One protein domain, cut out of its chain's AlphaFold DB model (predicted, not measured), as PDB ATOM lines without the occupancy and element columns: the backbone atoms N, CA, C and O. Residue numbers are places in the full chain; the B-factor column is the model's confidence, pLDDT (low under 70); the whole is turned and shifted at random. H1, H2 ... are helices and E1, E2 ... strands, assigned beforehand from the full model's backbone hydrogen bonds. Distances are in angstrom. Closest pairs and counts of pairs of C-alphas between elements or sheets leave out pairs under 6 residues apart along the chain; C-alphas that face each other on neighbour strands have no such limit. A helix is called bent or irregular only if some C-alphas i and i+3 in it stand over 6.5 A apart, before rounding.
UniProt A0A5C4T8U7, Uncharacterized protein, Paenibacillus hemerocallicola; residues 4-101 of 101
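This is residues 4 to 101 of the 101 residues of an uncharacterized protein of Paenibacillus hemerocallicola (UniProt A0A5C4T8U7). One sheet of seven strands is curled like part of a barrel and bent back on itself: E5, E4 and E3 face E2, E7 and E6, with E1 as the hinge, and the edge strands E5 and E6 come so close that the barrel is nearly closed. Helix H2 lies across E5 and E6, the small helix H1 packs on E7, and H3 packs on E2 from the opposite face of the sheet. The printed part has 98 residues, with three named helices and seven named strands in the order E1 E2 H1 H2 E3 E4 E5 E6 H3 E7; its class is mixed, helices and strands. The sheet is mixed too, in the order E5 E4 E3 E1 E2 E7 E6. The whole is compact, with a radius of gyration of the C-alphas of 12.0 A, and spans 32 by 25 by 24 A.

Start with the strongly twisted sheet at E1, residues 4 to 10, and follow it into E2, residues 16 to 23: they are a hairpin, antiparallel, with N 7 and O 19 at 3.0 A, within hydrogen-bond range. On the other side of E1, look for E3, residues 48 to 51, which is parallel to it, with N 48 and O 8 at 2.9 A. E3 is staggered: it pairs with E1 over residues 48 to 49 and with E4, residues 59 to 62, over residues 50 to 51, parallel, with N 51 and O 60 at 2.8 A. E4 and E5, residues 67 to 70, are a hairpin, antiparallel, with N 68 and O 61 at 2.9 A. Now go back to E2 and find its parallel neighbour E7, residues 93 to 100, with N 22 and O 93 at 2.8 A. E7 bends by 65 degrees at residue 96 and pairs with E6, residues 75 to 79, antiparallel, with N 78 and O 97 at 2.8 A. The edge strands E5 and E6 have 10 pairs of C-alphas within 8 A, the closest those of Val 68 and Ala 78, 4.3 A apart. H1, residues 25 to 28, is on the sheet and only just over E7, on which 3 of its 4 C-alphas fall; the closest C-alphas, of Ala 27 and Asp 96, are 5.0 A apart. H2, residues 33 to 43, is on the same face at a height over the sheet of 8.6 A, only just over E5 and E6 with 3 C-alphas on each, and runs across the strands, at 83 degrees to E5 on the local plane; the closest C-alphas of H2 and E5 are those of Val 39 and Phe 69, 6.4 A apart. H3, residues 85 to 91, is on the opposite face, only just over E2 with 3 C-alphas on it; the closest C-alphas, of Val 19 and Pro 89, are 5.0 A apart. In H2 every O i to N i+4 pair is within hydrogen-bond range, in H3 1 of 3 such pairs and 2 of 4 O i to N i+3 pairs are, and H1 is too short for an O i to N i+4 pair.

Find C-alpha 4 at (138.883, 188.137, 148.905), where E1 begins; it runs 18.4 A to C-alpha 10. E2 covers 21.2 A from Lys 16 to Ile 23. After H1, from Asp 25 to Trp 28, H2 begins at C-alpha 33, at (131.899, 204.632, 156.430), and runs 15.2 A to Leu 43. The short strands E3, E4 and E5 follow, and E6 then runs 13.7 A from Gln 75 to Thr 79. H3 is irregular, with C-alphas 86 and 89 at 7.3 A. E7 runs 19.6 A to C-alpha 100, at (119.237, 198.250, 156.989).

Look for the two C-alphas farthest apart at Ser 13 and Gly 29, 33.7 A from each other. The printed part has no cut and no long link; E3 to E4 is a short link of 7 residues, and the others are tight. The mean pLDDT of the printed part is 91.8, and only residue 101, the chain's last, is under 70.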
ATOM      1  N   ALA A   4     138.895 189.590 149.013       93.44
ATOM      2  CA  ALA A   4     138.883 188.137 148.905       93.44
ATOM      3  C   ALA A   4     140.054 187.571 149.692       93.44
ATOM      4  O   ALA A   4     141.214 187.788 149.337       93.44
ATOM      5  N   LYS A   5     139.748 186.890 150.795       93.12
ATOM      6  CA  LYS A   5     140.767 186.376 151.703       93.12
ATOM      7  C   LYS A   5     140.289 185.103 152.384       93.12
ATOM      8  O   LYS A   5     139.145 184.998 152.823       93.12
ATOM      9  N   MET A   6     141.217 184.165 152.531       95.62
ATOM     10  CA  MET A   6     141.066 183.022 153.418       95.62
ATOM     11  C   MET A   6     141.220 183.490 154.869       95.62
ATOM     12  O   MET A   6     142.281 183.997 155.233       95.62
ATOM     13  N   ILE A   7     140.171 183.337 155.676       95.62
ATOM     14  CA  ILE A   7     140.129 183.828 157.058       95.62
ATOM     15  C   ILE A   7     139.862 182.675 158.023       95.62
ATOM     16  O   ILE A   7     139.056 181.786 157.733       95.62
ATOM     17  N   GLN A   8     140.533 182.682 159.177       96.81
ATOM     18  CA  GLN A   8     140.190 181.777 160.270       96.81
ATOM     19  C   GLN A   8     138.897 182.235 160.947       96.81
ATOM     20  O   GLN A   8     138.767 183.374 161.395       96.81
ATOM     21  N   CYS A   9     137.949 181.319 161.071       96.25
ATOM     22  CA  CYS A   9     136.670 181.526 161.723       96.25
ATOM     23  C   CYS A   9     136.507 180.534 162.877       96.25
ATOM     24  O   CYS A   9     136.945 179.389 162.785       96.25
ATOM     25  N   GLN A  10     135.860 180.956 163.960       95.31
ATOM     26  CA  GLN A  10     135.513 180.099 165.089       95.31
ATOM     27  C   GLN A  10     134.008 179.831 165.082       95.31
ATOM     28  O   GLN A  10     133.204 180.762 165.107       95.31
ATOM     29  N   THR A  11     133.620 178.560 165.041       92.56
ATOM     30  CA  THR A  11     132.218 178.136 165.101       92.56
ATOM     31  C   THR A  11     131.648 178.317 166.516       92.56
ATOM     32  O   THR A  11     132.410 178.370 167.487       92.56
ATOM     33  N   PRO A  12     130.311 178.307 166.688       88.81
ATOM     34  CA  PRO A  12     129.686 178.326 168.013       88.81
ATOM     35  C   PRO A  12     130.109 177.166 168.927       88.81
ATOM     36  O   PRO A  12     130.059 177.300 170.146       88.81
ATOM     37  N   SER A  13     130.535 176.033 168.356       89.62
ATOM     38  CA  SER A  13     131.070 174.888 169.103       89.62
ATOM     39  C   SER A  13     132.537 175.054 169.522       89.62
ATOM     40  O   SER A  13     133.074 174.189 170.210       89.62
ATOM     41  N   GLY A  14     133.195 176.144 169.117       90.44
ATOM     42  CA  GLY A  14     134.597 176.439 169.416       90.44
ATOM     43  C   GLY A  14     135.605 175.871 168.415       90.44
ATOM     44  O   GLY A  14     136.804 176.098 168.575       90.44
ATOM     45  N   ALA A  15     135.153 175.169 167.372       92.44
ATOM     46  CA  ALA A  15     136.033 174.671 166.320       92.44
ATOM     47  C   ALA A  15     136.543 175.824 165.445       92.44
ATOM     48  O   ALA A  15     135.810 176.770 165.164       92.44
ATOM     49  N   LYS A  16     137.798 175.736 164.992       95.12
ATOM     50  CA  LYS A  16     138.374 176.694 164.040       95.12
ATOM     51  C   LYS A  16     138.316 176.117 162.631       95.12
ATOM     52  O   LYS A  16     138.760 174.993 162.413       95.12
ATOM     53  N   ILE A  17     137.776 176.888 161.697       95.31
ATOM     54  CA  ILE A  17     137.669 176.541 160.279       95.31
ATOM     55  C   ILE A  17     138.223 177.682 159.425       95.31
ATOM     56  O   ILE A  17     138.109 178.846 159.797       95.31
ATOM     57  N   ALA A  18     138.811 177.363 158.275       95.94
ATOM     58  CA  ALA A  18     139.177 178.372 157.285       95.94
ATOM     59  C   ALA A  18     137.976 178.627 156.364       95.94
ATOM     60  O   ALA A  18     137.421 177.673 155.825       95.94
ATOM     61  N   VAL A  19     137.577 179.887 156.176       96.69
ATOM     62  CA  VAL A  19     136.450 180.277 155.311       96.69
ATOM     63  C   VAL A  19     136.903 181.339 154.320       96.69
ATOM     64  O   VAL A  19     137.587 182.296 154.689       96.69
ATOM     65  N   ASN A  20     136.583 181.143 153.038       96.12
ATOM     66  CA  ASN A  20     136.944 182.107 152.004       96.12
ATOM     67  C   ASN A  20     135.911 183.220 152.032       96.12
ATOM     68  O   ASN A  20     134.755 182.984 151.700       96.12
ATOM     69  N   ILE A  21     136.314 184.406 152.473       96.44
ATOM     70  CA  ILE A  21     135.422 185.554 152.578       96.44
ATOM     71  C   ILE A  21     135.668 186.468 151.390       96.44
ATOM     72  O   ILE A  21     136.769 186.986 151.202       96.44
ATOM     73  N   CYS A  22     134.607 186.691 150.621       96.50
ATOM     74  CA  CYS A  22     134.577 187.602 149.493       96.50
ATOM     75  C   CYS A  22     133.581 188.734 149.757       96.50
ATOM     76  O   CYS A  22     132.450 188.488 150.165       96.50
ATOM     77  N   ILE A  23     133.970 189.977 149.478       97.00
ATOM     78  CA  ILE A  23     133.087 191.147 149.507       97.00
ATOM     79  C   ILE A  23     133.137 191.814 148.135       97.00
ATOM     80  O   ILE A  23     134.210 192.151 147.624       97.00
ATOM     81  N   THR A  24     131.978 191.985 147.502       96.81
ATOM     82  CA  THR A  24     131.895 192.599 146.168       96.81
ATOM     83  C   THR A  24     132.066 194.122 146.236       96.81
ATOM     84  O   THR A  24     131.638 194.748 147.204       96.81
ATOM     85  N   ASP A  25     132.627 194.743 145.189       94.75
ATOM     86  CA  ASP A  25     132.753 196.216 145.132       94.75
ATOM     87  C   ASP A  25     131.390 196.908 145.163       94.75
ATOM     88  O   ASP A  25     131.235 197.961 145.771       94.75
ATOM     89  N   SER A  26     130.383 196.293 144.534       94.50
ATOM     90  CA  SER A  26     129.014 196.815 144.493       94.50
ATOM     91  C   SER A  26     128.394 196.898 145.887       94.50
ATOM     92  O   SER A  26     127.764 197.900 146.221       94.50
ATOM     93  N   ALA A  27     128.573 195.863 146.712       95.00
ATOM     94  CA  ALA A  27     128.075 195.874 148.081       95.00
ATOM     95  C   ALA A  27     128.898 196.822 148.959       95.00
ATOM     96  O   ALA A  27     128.322 197.635 149.676       95.00
ATOM     97  N   TRP A  28     130.228 196.788 148.833       95.69
ATOM     98  CA  TRP A  28     131.118 197.663 149.592       95.69
ATOM     99  C   TRP A  28     130.851 199.150 149.334       95.69
ATOM    100  O   TRP A  28     130.690 199.924 150.274       95.69
ATOM    101  N   GLY A  29     130.698 199.546 148.067       94.44
ATOM    102  CA  GLY A  29     130.404 200.928 147.680       94.44
ATOM    103  C   GLY A  29     129.025 201.436 148.124       94.44
ATOM    104  O   GLY A  29     128.782 202.636 148.080       94.44
ATOM    105  N   LYS A  30     128.121 200.546 148.560       94.31
ATOM    106  CA  LYS A  30     126.821 200.905 149.155       94.31
ATOM    107  C   LYS A  30     126.869 200.991 150.684       94.31
ATOM    108  O   LYS A  30     125.902 201.469 151.286       94.31
ATOM    109  N   CYS A  31     127.941 200.508 151.309       93.00
ATOM    110  CA  CYS A  31     128.155 200.652 152.741       93.00
ATOM    111  C   CYS A  31     128.575 202.086 153.073       93.00
ATOM    112  O   CYS A  31     129.431 202.653 152.398       93.00
ATOM    113  N   ASN A  32     128.010 202.648 154.140       92.62
ATOM    114  CA  ASN A  32     128.528 203.873 154.740       92.62
ATOM    115  C   ASN A  32     129.859 203.612 155.474       92.62
ATOM    116  O   ASN A  32     130.210 202.464 155.767       92.62
ATOM    117  N   ASP A  33     130.575 204.690 155.798       93.31
ATOM    118  CA  ASP A  33     131.899 204.632 156.430       93.31
ATOM    119  C   ASP A  33     131.913 203.826 157.734       93.31
ATOM    120  O   ASP A  33     132.865 203.089 157.997       93.31
ATOM    121  N   ASP A  34     130.867 203.933 158.553       92.06
ATOM    122  CA  ASP A  34     130.791 203.222 159.831       92.06
ATOM    123  C   ASP A  34     130.642 201.712 159.623       92.06
ATOM    124  O   ASP A  34     131.286 200.918 160.311       92.06
ATOM    125  N   THR A  35     129.829 201.294 158.648       92.62
ATOM    126  CA  THR A  35     129.685 199.883 158.279       92.62
ATOM    127  C   THR A  35     130.984 199.345 157.694       92.62
ATOM    128  O   THR A  35     131.406 198.260 158.090       92.62
ATOM    129  N   GLN A  36     131.658 200.101 156.822       94.31
ATOM    130  CA  GLN A  36     132.957 199.702 156.271       94.31
ATOM    131  C   GLN A  36     134.005 199.511 157.378       94.31
ATOM    132  O   GLN A  36     134.643 198.460 157.449       94.31
ATOM    133  N   LYS A  37     134.124 200.471 158.306       94.00
ATOM    134  CA  LYS A  37     135.021 200.365 159.471       94.00
ATOM    135  C   LYS A  37     134.668 199.182 160.368       94.00
ATOM    136  O   LYS A  37     135.561 198.472 160.818       94.00
ATOM    137  N   GLY A  38     133.379 198.952 160.617       93.00
ATOM    138  CA  GLY A  38     132.909 197.826 161.422       93.00
ATOM    139  C   GLY A  38     133.244 196.473 160.793       93.00
ATOM    140  O   GLY A  38     133.712 195.575 161.490       93.00
ATOM    141  N   VAL A  39     133.053 196.335 159.477       94.56
ATOM    142  CA  VAL A  39     133.438 195.127 158.732       94.56
ATOM    143  C   VAL A  39     134.950 194.937 158.776       94.56
ATOM    144  O   VAL A  39     135.396 193.845 159.115       94.56
ATOM    145  N   GLN A  40     135.736 195.988 158.525       94.12
ATOM    146  CA  GLN A  40     137.196 195.909 158.589       94.12
ATOM    147  C   GLN A  40     137.677 195.475 159.979       94.12
ATOM    148  O   GLN A  40     138.465 194.542 160.091       94.12
ATOM    149  N   HIS A  41     137.116 196.052 161.043       93.62
ATOM    150  CA  HIS A  41     137.435 195.650 162.410       93.62
ATOM    151  C   HIS A  41     137.116 194.170 162.672       93.62
ATOM    152  O   HIS A  41     137.855 193.501 163.387       93.62
ATOM    153  N   ILE A  42     136.024 193.631 162.121       94.56
ATOM    154  CA  ILE A  42     135.737 192.192 162.227       94.56
ATOM    155  C   ILE A  42     136.790 191.382 161.458       94.56
ATOM    156  O   ILE A  42     137.303 190.410 162.003       94.56
ATOM    157  N   LEU A  43     137.138 191.791 160.236       93.62
ATOM    158  CA  LEU A  43     138.129 191.111 159.393       93.62
ATOM    159  C   LEU A  43     139.539 191.094 160.002       93.62
ATOM    160  O   LEU A  43     140.271 190.129 159.796       93.62
ATOM    161  N   ASP A  44     139.902 192.122 160.768       93.00
ATOM    162  CA  ASP A  44     141.208 192.228 161.429       93.00
ATOM    163  C   ASP A  44     141.316 191.353 162.698       93.00
ATOM    164  O   ASP A  44     142.414 191.135 163.212       93.00
ATOM    165  N   ASN A  45     140.195 190.826 163.208       90.50
ATOM    166  CA  ASN A  45     140.138 190.023 164.434       90.50
ATOM    167  C   ASN A  45     139.987 188.525 164.131       90.50
ATOM    168  O   ASN A  45     138.925 187.931 164.325       90.50
ATOM    169  N   GLU A  46     141.073 187.895 163.682       92.19
ATOM    170  CA  GLU A  46     141.111 186.446 163.471       92.19
ATOM    171  C   GLU A  46     141.418 185.682 164.787       92.19
ATOM    172  O   GLU A  46     142.394 186.001 165.469       92.19
ATOM    173  N   PRO A  47     140.644 184.637 165.157       94.31
ATOM    174  CA  PRO A  47     139.544 184.069 164.391       94.31
ATOM    175  C   PRO A  47     138.242 184.877 164.508       94.31
ATOM    176  O   PRO A  47     137.794 185.202 165.612       94.31
ATOM    177  N   ILE A  48     137.575 185.098 163.372       95.12
ATOM    178  CA  ILE A  48     136.254 185.734 163.340       95.12
ATOM    179  C   ILE A  48     135.239 184.799 163.992       95.12
ATOM    180  O   ILE A  48     135.099 183.644 163.592       95.12
ATOM    181  N   GLN A  49     134.482 185.301 164.964       94.81
ATOM    182  CA  GLN A  49     133.395 184.535 165.565       94.81
ATOM    183  C   GLN A  49     132.245 184.368 164.568       94.81
ATOM    184  O   GLN A  49     131.700 185.352 164.058       94.81
ATOM    185  N   LEU A  50     131.851 183.121 164.316       94.75
ATOM    186  CA  LEU A  50     130.629 182.798 163.595       94.75
ATOM    187  C   LEU A  50     129.496 182.612 164.603       94.75
ATOM    188  O   LEU A  50     129.572 181.780 165.506       94.75
ATOM    189  N   LEU A  51     128.429 183.382 164.445       93.25
ATOM    190  CA  LEU A  51     127.322 183.450 165.390       93.25
ATOM    191  C   LEU A  51     126.090 182.740 164.826       93.25
ATOM    192  O   LEU A  51     125.726 182.917 163.665       93.25
ATOM    193  N   ALA A  52     125.396 181.980 165.669       88.25
ATOM    194  CA  ALA A  52     124.058 181.484 165.352       88.25
ATOM    195  C   ALA A  52     123.016 182.624 165.403       88.25
ATOM    196  O   ALA A  52     123.293 183.713 165.909       88.25
ATOM    197  N   GLN A  53     121.783 182.362 164.963       83.94
ATOM    198  CA  GLN A  53     120.692 183.349 164.903       83.94
ATOM    199  C   GLN A  53     120.398 184.049 166.251       83.94
ATOM    200  O   GLN A  53     120.024 185.221 166.276       83.94
ATOM    201  N   GLY A  54     120.634 183.381 167.384       80.00
ATOM    202  CA  GLY A  54     120.516 183.963 168.732       80.00
ATOM    203  C   GLY A  54     121.801 184.590 169.294       80.00
ATOM    204  O   GLY A  54     121.772 185.186 170.369       80.00
ATOM    205  N   GLY A  55     122.929 184.462 168.591       78.88
ATOM    206  CA  GLY A  55     124.228 184.964 169.030       78.88
ATOM    207  C   GLY A  55     124.270 186.492 169.112       78.88
ATOM    208  O   GLY A  55     123.650 187.189 168.298       78.88
ATOM    209  N   LYS A  56     125.005 186.994 170.112       80.44
ATOM    210  CA  LYS A  56     125.283 188.416 170.356       80.44
ATOM    211  C   LYS A  56     126.775 188.690 170.162       80.44
ATOM    212  O   LYS A  56     127.590 187.814 170.432       80.44
ATOM    213  N   GLY A  57     127.111 189.920 169.786       83.62
ATOM    214  CA  GLY A  57     128.492 190.378 169.639       83.62
ATOM    215  C   GLY A  57     128.896 190.609 168.186       83.62
ATOM    216  O   GLY A  57     128.094 190.429 167.272       83.62
ATOM    217  N   ASN A  58     130.142 191.039 168.004       86.44
ATOM    218  CA  ASN A  58     130.709 191.312 166.688       86.44
ATOM    219  C   ASN A  58     131.182 190.005 166.044       86.44
ATOM    220  O   ASN A  58     131.837 189.192 166.694       86.44
ATOM    221  N   GLY A  59     130.868 189.814 164.769       93.44
ATOM    222  CA  GLY A  59     131.243 188.613 164.031       93.44
ATOM    223  C   GLY A  59     130.416 188.451 162.768       93.44
ATOM    224  O   GLY A  59     129.786 189.403 162.301       93.44
ATOM    225  N   ILE A  60     130.387 187.237 162.229       95.38
ATOM    226  CA  ILE A  60     129.533 186.900 161.091       95.38
ATOM    227  C   ILE A  60     128.403 186.015 161.593       95.38
ATOM    228  O   ILE A  60     128.625 184.931 162.122       95.38
ATOM    229  N   LYS A  61     127.172 186.486 161.448       94.00
ATOM    230  CA  LYS A  61     125.981 185.845 161.984       94.00
ATOM    231  C   LYS A  61     125.193 185.144 160.891       94.00
ATOM    232  O   LYS A  61     124.909 185.743 159.858       94.00
ATOM    233  N   TYR A  62     124.799 183.905 161.154       92.44
ATOM    234  CA  TYR A  62     123.830 183.187 160.340       92.44
ATOM    235  C   TYR A  62     122.410 183.566 160.774       92.44
ATOM    236  O   TYR A  62     122.001 183.271 161.901       92.44
ATOM    237  N   GLU A  63     121.650 184.213 159.890       89.06
ATOM    238  CA  GLU A  63     120.271 184.654 160.166       89.06
ATOM    239  C   GLU A  63     119.207 183.674 159.626       89.06
ATOM    240  O   GLU A  63     118.021 183.989 159.605       89.06
ATOM    241  N   GLY A  64     119.612 182.456 159.241       83.81
ATOM    242  CA  GLY A  64     118.719 181.352 158.856       83.81
ATOM    243  C   GLY A  64     118.605 181.113 157.348       83.81
ATOM    244  O   GLY A  64     118.289 179.998 156.944       83.81
ATOM    245  N   ALA A  65     118.901 182.125 156.531       86.31
ATOM    246  CA  ALA A  65     118.941 182.011 155.067       86.31
ATOM    247  C   ALA A  65     120.172 182.674 154.432       86.31
ATOM    248  O   ALA A  65     120.457 182.453 153.262       86.31
ATOM    249  N   TYR A  66     120.879 183.511 155.183       91.62
ATOM    250  CA  TYR A  66     122.049 184.240 154.721       91.62
ATOM    251  C   TYR A  66     122.963 184.553 155.901       91.62
ATOM    252  O   TYR A  66     122.575 184.445 157.073       91.62
ATOM    253  N   TRP A  67     124.188 184.946 155.572       94.81
ATOM    254  CA  TRP A  67     125.207 185.357 156.523       94.81
ATOM    255  C   TRP A  67     125.371 186.862 156.511       94.81
ATOM    256  O   TRP A  67     125.245 187.499 155.468       94.81
ATOM    257  N   VAL A  68     125.659 187.434 157.674       94.75
ATOM    258  CA  VAL A  68     125.692 188.883 157.866       94.75
ATOM    259  C   VAL A  68     126.886 189.271 158.713       94.75
ATOM    260  O   VAL A  68     127.089 188.697 159.780       94.75
ATOM    261  N   PHE A  69     127.625 190.301 158.309       94.56
ATOM    262  CA  PHE A  69     128.522 190.987 159.234       94.56
ATOM    263  C   PHE A  69     127.699 191.708 160.300       94.56
ATOM    264  O   PHE A  69     127.037 192.717 160.038       94.56
ATOM    265  N   HIS A  70     127.718 191.161 161.510       90.56
ATOM    266  CA  HIS A  70     126.993 191.705 162.643       90.56
ATOM    267  C   HIS A  70     127.851 192.773 163.317       90.56
ATOM    268  O   HIS A  70     128.659 192.495 164.200       90.56
ATOM    269  N   THR A  71     127.692 194.003 162.846       83.25
ATOM    270  CA  THR A  71     128.284 195.212 163.418       83.25
ATOM    271  C   THR A  71     127.248 195.941 164.279       83.25
ATOM    272  O   THR A  71     126.046 195.676 164.203       83.25
ATOM    273  N   GLN A  72     127.687 196.910 165.086       80.19
ATOM    274  CA  GLN A  72     126.786 197.775 165.868       80.19
ATOM    275  C   GLN A  72     126.078 198.854 165.017       80.19
ATOM    276  O   GLN A  72     125.378 199.712 165.551       80.19
ATOM    277  N   THR A  73     126.258 198.835 163.694       82.19
ATOM    278  CA  THR A  73     125.694 199.824 162.770       82.19
ATOM    279  C   THR A  73     124.283 199.441 162.324       82.19
ATOM    280  O   THR A  73     123.929 198.265 162.260       82.19
ATOM    281  N   LYS A  74     123.474 200.446 161.958       84.38
ATOM    282  CA  LYS A  74     122.119 200.236 161.407       84.38
ATOM    283  C   LYS A  74     122.128 199.593 160.019       84.38
ATOM    284  O   LYS A  74     121.158 198.963 159.626       84.38
ATOM    285  N   GLN A  75     123.217 199.751 159.275       91.25
ATOM    286  CA  GLN A  75     123.414 199.117 157.980       91.25
ATOM    287  C   GLN A  75     124.338 197.906 158.133       91.25
ATOM    288  O   GLN A  75     125.294 197.952 158.910       91.25
ATOM    289  N   ARG A  76     124.047 196.825 157.404       90.94
ATOM    290  CA  ARG A  76     124.809 195.575 157.446       90.94
ATOM    291  C   ARG A  76     125.088 195.034 156.055       90.94
ATOM    292  O   ARG A  76     124.315 195.246 155.121       90.94
ATOM    293  N   LEU A  77     126.187 194.297 155.962       94.75
ATOM    294  CA  LEU A  77     126.636 193.598 154.767       94.75
ATOM    295  C   LEU A  77     126.262 192.111 154.881       94.75
ATOM    296  O   LEU A  77     126.546 191.489 155.906       94.75
ATOM    297  N   ALA A  78     125.635 191.550 153.849       95.38
ATOM    298  CA  ALA A  78     125.086 190.198 153.837       95.38
ATOM    299  C   ALA A  78     125.389 189.426 152.551       95.38
ATOM    300  O   ALA A  78     125.672 190.019 151.508       95.38
ATOM    301  N   THR A  79     125.280 188.105 152.643       96.06
ATOM    302  CA  THR A  79     125.228 187.204 151.491       96.06
ATOM    303  C   THR A  79     123.808 187.148 150.923       96.06
ATOM    304  O   THR A  79     122.823 187.287 151.651       96.06
ATOM    305  N   THR A  80     123.681 186.932 149.619       92.19
ATOM    306  CA  THR A  80     122.413 186.521 148.996       92.19
ATOM    307  C   THR A  80     122.238 185.006 149.063       92.19
ATOM    308  O   THR A  80     121.120 184.511 149.197       92.19
ATOM    309  N   GLU A  81     123.344 184.267 148.991       87.56
ATOM    310  CA  GLU A  81     123.344 182.808 148.987       87.56
ATOM    311  C   GLU A  81     123.275 182.224 150.400       87.56
ATOM    312  O   GLU A  81     123.884 182.740 151.350       87.56
ATOM    313  N   ASN A  82     122.552 181.108 150.510       89.19
ATOM    314  CA  ASN A  82     122.476 180.319 151.727       89.19
ATOM    315  C   ASN A  82     123.556 179.233 151.724       89.19
ATOM    316  O   ASN A  82     123.379 178.177 151.116       89.19
ATOM    317  N   VAL A  83     124.657 179.480 152.427       90.81
ATOM    318  CA  VAL A  83     125.711 178.481 152.638       90.81
ATOM    319  C   VAL A  83     125.510 177.842 154.007       90.81
ATOM    320  O   VAL A  83     125.475 178.538 155.021       90.81
ATOM    321  N   SER A  84     125.378 176.517 154.060       89.69
ATOM    322  CA  SER A  84     125.280 175.813 155.340       89.69
ATOM    323  C   SER A  84     126.615 175.827 156.089       89.69
ATOM    324  O   SER A  84     127.680 175.917 155.481       89.69
ATOM    325  N   TRP A  85     126.563 175.675 157.414       88.38
ATOM    326  CA  TRP A  85     127.746 175.596 158.282       88.38
ATOM    327  C   TRP A  85     128.806 174.613 157.780       88.38
ATOM    328  O   TRP A  85     129.979 174.968 157.684       88.38
ATOM    329  N   ASP A  86     128.381 173.407 157.406       88.81
ATOM    330  CA  ASP A  86     129.280 172.335 156.966       88.81
ATOM    331  C   ASP A  86     129.912 172.618 155.596       88.81
ATOM    332  O   ASP A  86     130.952 172.060 155.254       88.81
ATOM    333  N   SER A  87     129.303 173.516 154.816       91.62
ATOM    334  CA  SER A  87     129.777 173.891 153.484       91.62
ATOM    335  C   SER A  87     130.725 175.091 153.496       91.62
ATOM    336  O   SER A  87     131.388 175.333 152.487       91.62
ATOM    337  N   LEU A  88     130.830 175.830 154.609       93.12
ATOM    338  CA  LEU A  88     131.656 177.042 154.707       93.12
ATOM    339  C   LEU A  88     133.123 176.837 154.296       93.12
ATOM    340  O   LEU A  88     133.632 177.684 153.560       93.12
ATOM    341  N   PRO A  89     133.818 175.751 154.698       92.81
ATOM    342  CA  PRO A  89     135.220 175.572 154.322       92.81
ATOM    343  C   PRO A  89     135.431 175.308 152.827       92.81
ATOM    344  O   PRO A  89     136.537 175.489 152.326       92.81
ATOM    345  N   LEU A  90     134.385 174.865 152.121       92.44
ATOM    346  CA  LEU A  90     134.439 174.507 150.703       92.44
ATOM    347  C   LEU A  90     133.921 175.632 149.804       92.44
ATOM    348  O   LEU A  90     134.524 175.925 148.777       92.44
ATOM    349  N   GLN A  91     132.799 176.247 150.180       94.06
ATOM    350  CA  GLN A  91     132.104 177.245 149.362       94.06
ATOM    351  C   GLN A  91     132.487 178.682 149.735       94.06
ATOM    352  O   GLN A  91     132.403 179.579 148.900       94.06
ATOM    353  N   GLY A  92     132.945 178.907 150.969       95.12
ATOM    354  CA  GLY A  92     133.184 180.251 151.477       95.12
ATOM    355  C   GLY A  92     131.893 181.049 151.667       95.12
ATOM    356  O   GLY A  92     130.802 180.494 151.773       95.12
ATOM    357  N   LEU A  93     132.036 182.370 151.736       96.62
ATOM    358  CA  LEU A  93     130.951 183.336 151.864       96.62
ATOM    359  C   LEU A  93     131.203 184.515 150.928       96.62
ATOM    360  O   LEU A  93     132.236 185.179 151.028       96.62
ATOM    361  N   THR A  94     130.229 184.814 150.070       97.06
ATOM    362  CA  THR A  94     130.260 185.999 149.206       97.06
ATOM    363  C   THR A  94     129.219 187.007 149.658       97.06
ATOM    364  O   THR A  94     128.019 186.776 149.554       97.06
ATOM    365  N   PHE A  95     129.698 188.142 150.153       96.69
ATOM    366  CA  PHE A  95     128.893 189.263 150.598       96.69
ATOM    367  C   PHE A  95     128.675 190.252 149.449       96.69
ATOM    368  O   PHE A  95     129.584 190.958 148.992       96.69
ATOM    369  N   ASP A  96     127.442 190.290 148.971       96.31
ATOM    370  CA  ASP A  96     127.017 190.950 147.740       96.31
ATOM    371  C   ASP A  96     125.798 191.863 147.939       96.31
ATOM    372  O   ASP A  96     125.387 192.574 147.018       96.31
ATOM    373  N   LYS A  97     125.262 191.920 149.164       94.94
ATOM    374  CA  LYS A  97     124.081 192.708 149.504       94.94
ATOM    375  C   LYS A  97     124.299 193.568 150.741       94.94
ATOM    376  O   LYS A  97     124.985 193.188 151.681       94.94
ATOM    377  N   VAL A  98     123.640 194.721 150.760       93.00
ATOM    378  CA  VAL A  98     123.547 195.600 151.926       93.00
ATOM    379  C   VAL A  98     122.079 195.758 152.303       93.00
ATOM    380  O   VAL A  98     121.220 195.851 151.422       93.00
ATOM    381  N   TYR A  99     121.775 195.783 153.596       88.00
ATOM    382  CA  TYR A  99     120.434 196.076 154.097       88.00
ATOM    383  C   TYR A  99     120.500 196.886 155.392       88.00
ATOM    384  O   TYR A  99     121.534 196.935 156.057       88.00
ATOM    385  N   ASN A 100     119.390 197.539 155.727       82.62
ATOM    386  CA  ASN A 100     119.237 198.250 156.989       82.62
ATOM    387  C   ASN A 100     118.449 197.364 157.958       82.62
ATOM    388  O   ASN A 100     117.420 196.807 157.572       82.62
ATOM    389  N   HIS A 101     118.959 197.231 159.176       68.19
ATOM    390  CA  HIS A 101     118.324 196.542 160.294       68.19
ATOM    391  C   HIS A 101     117.673 197.555 161.246       68.19
ATOM    392  O   HIS A 101     118.179 198.697 161.352       68.19
TER     393      HIS A 101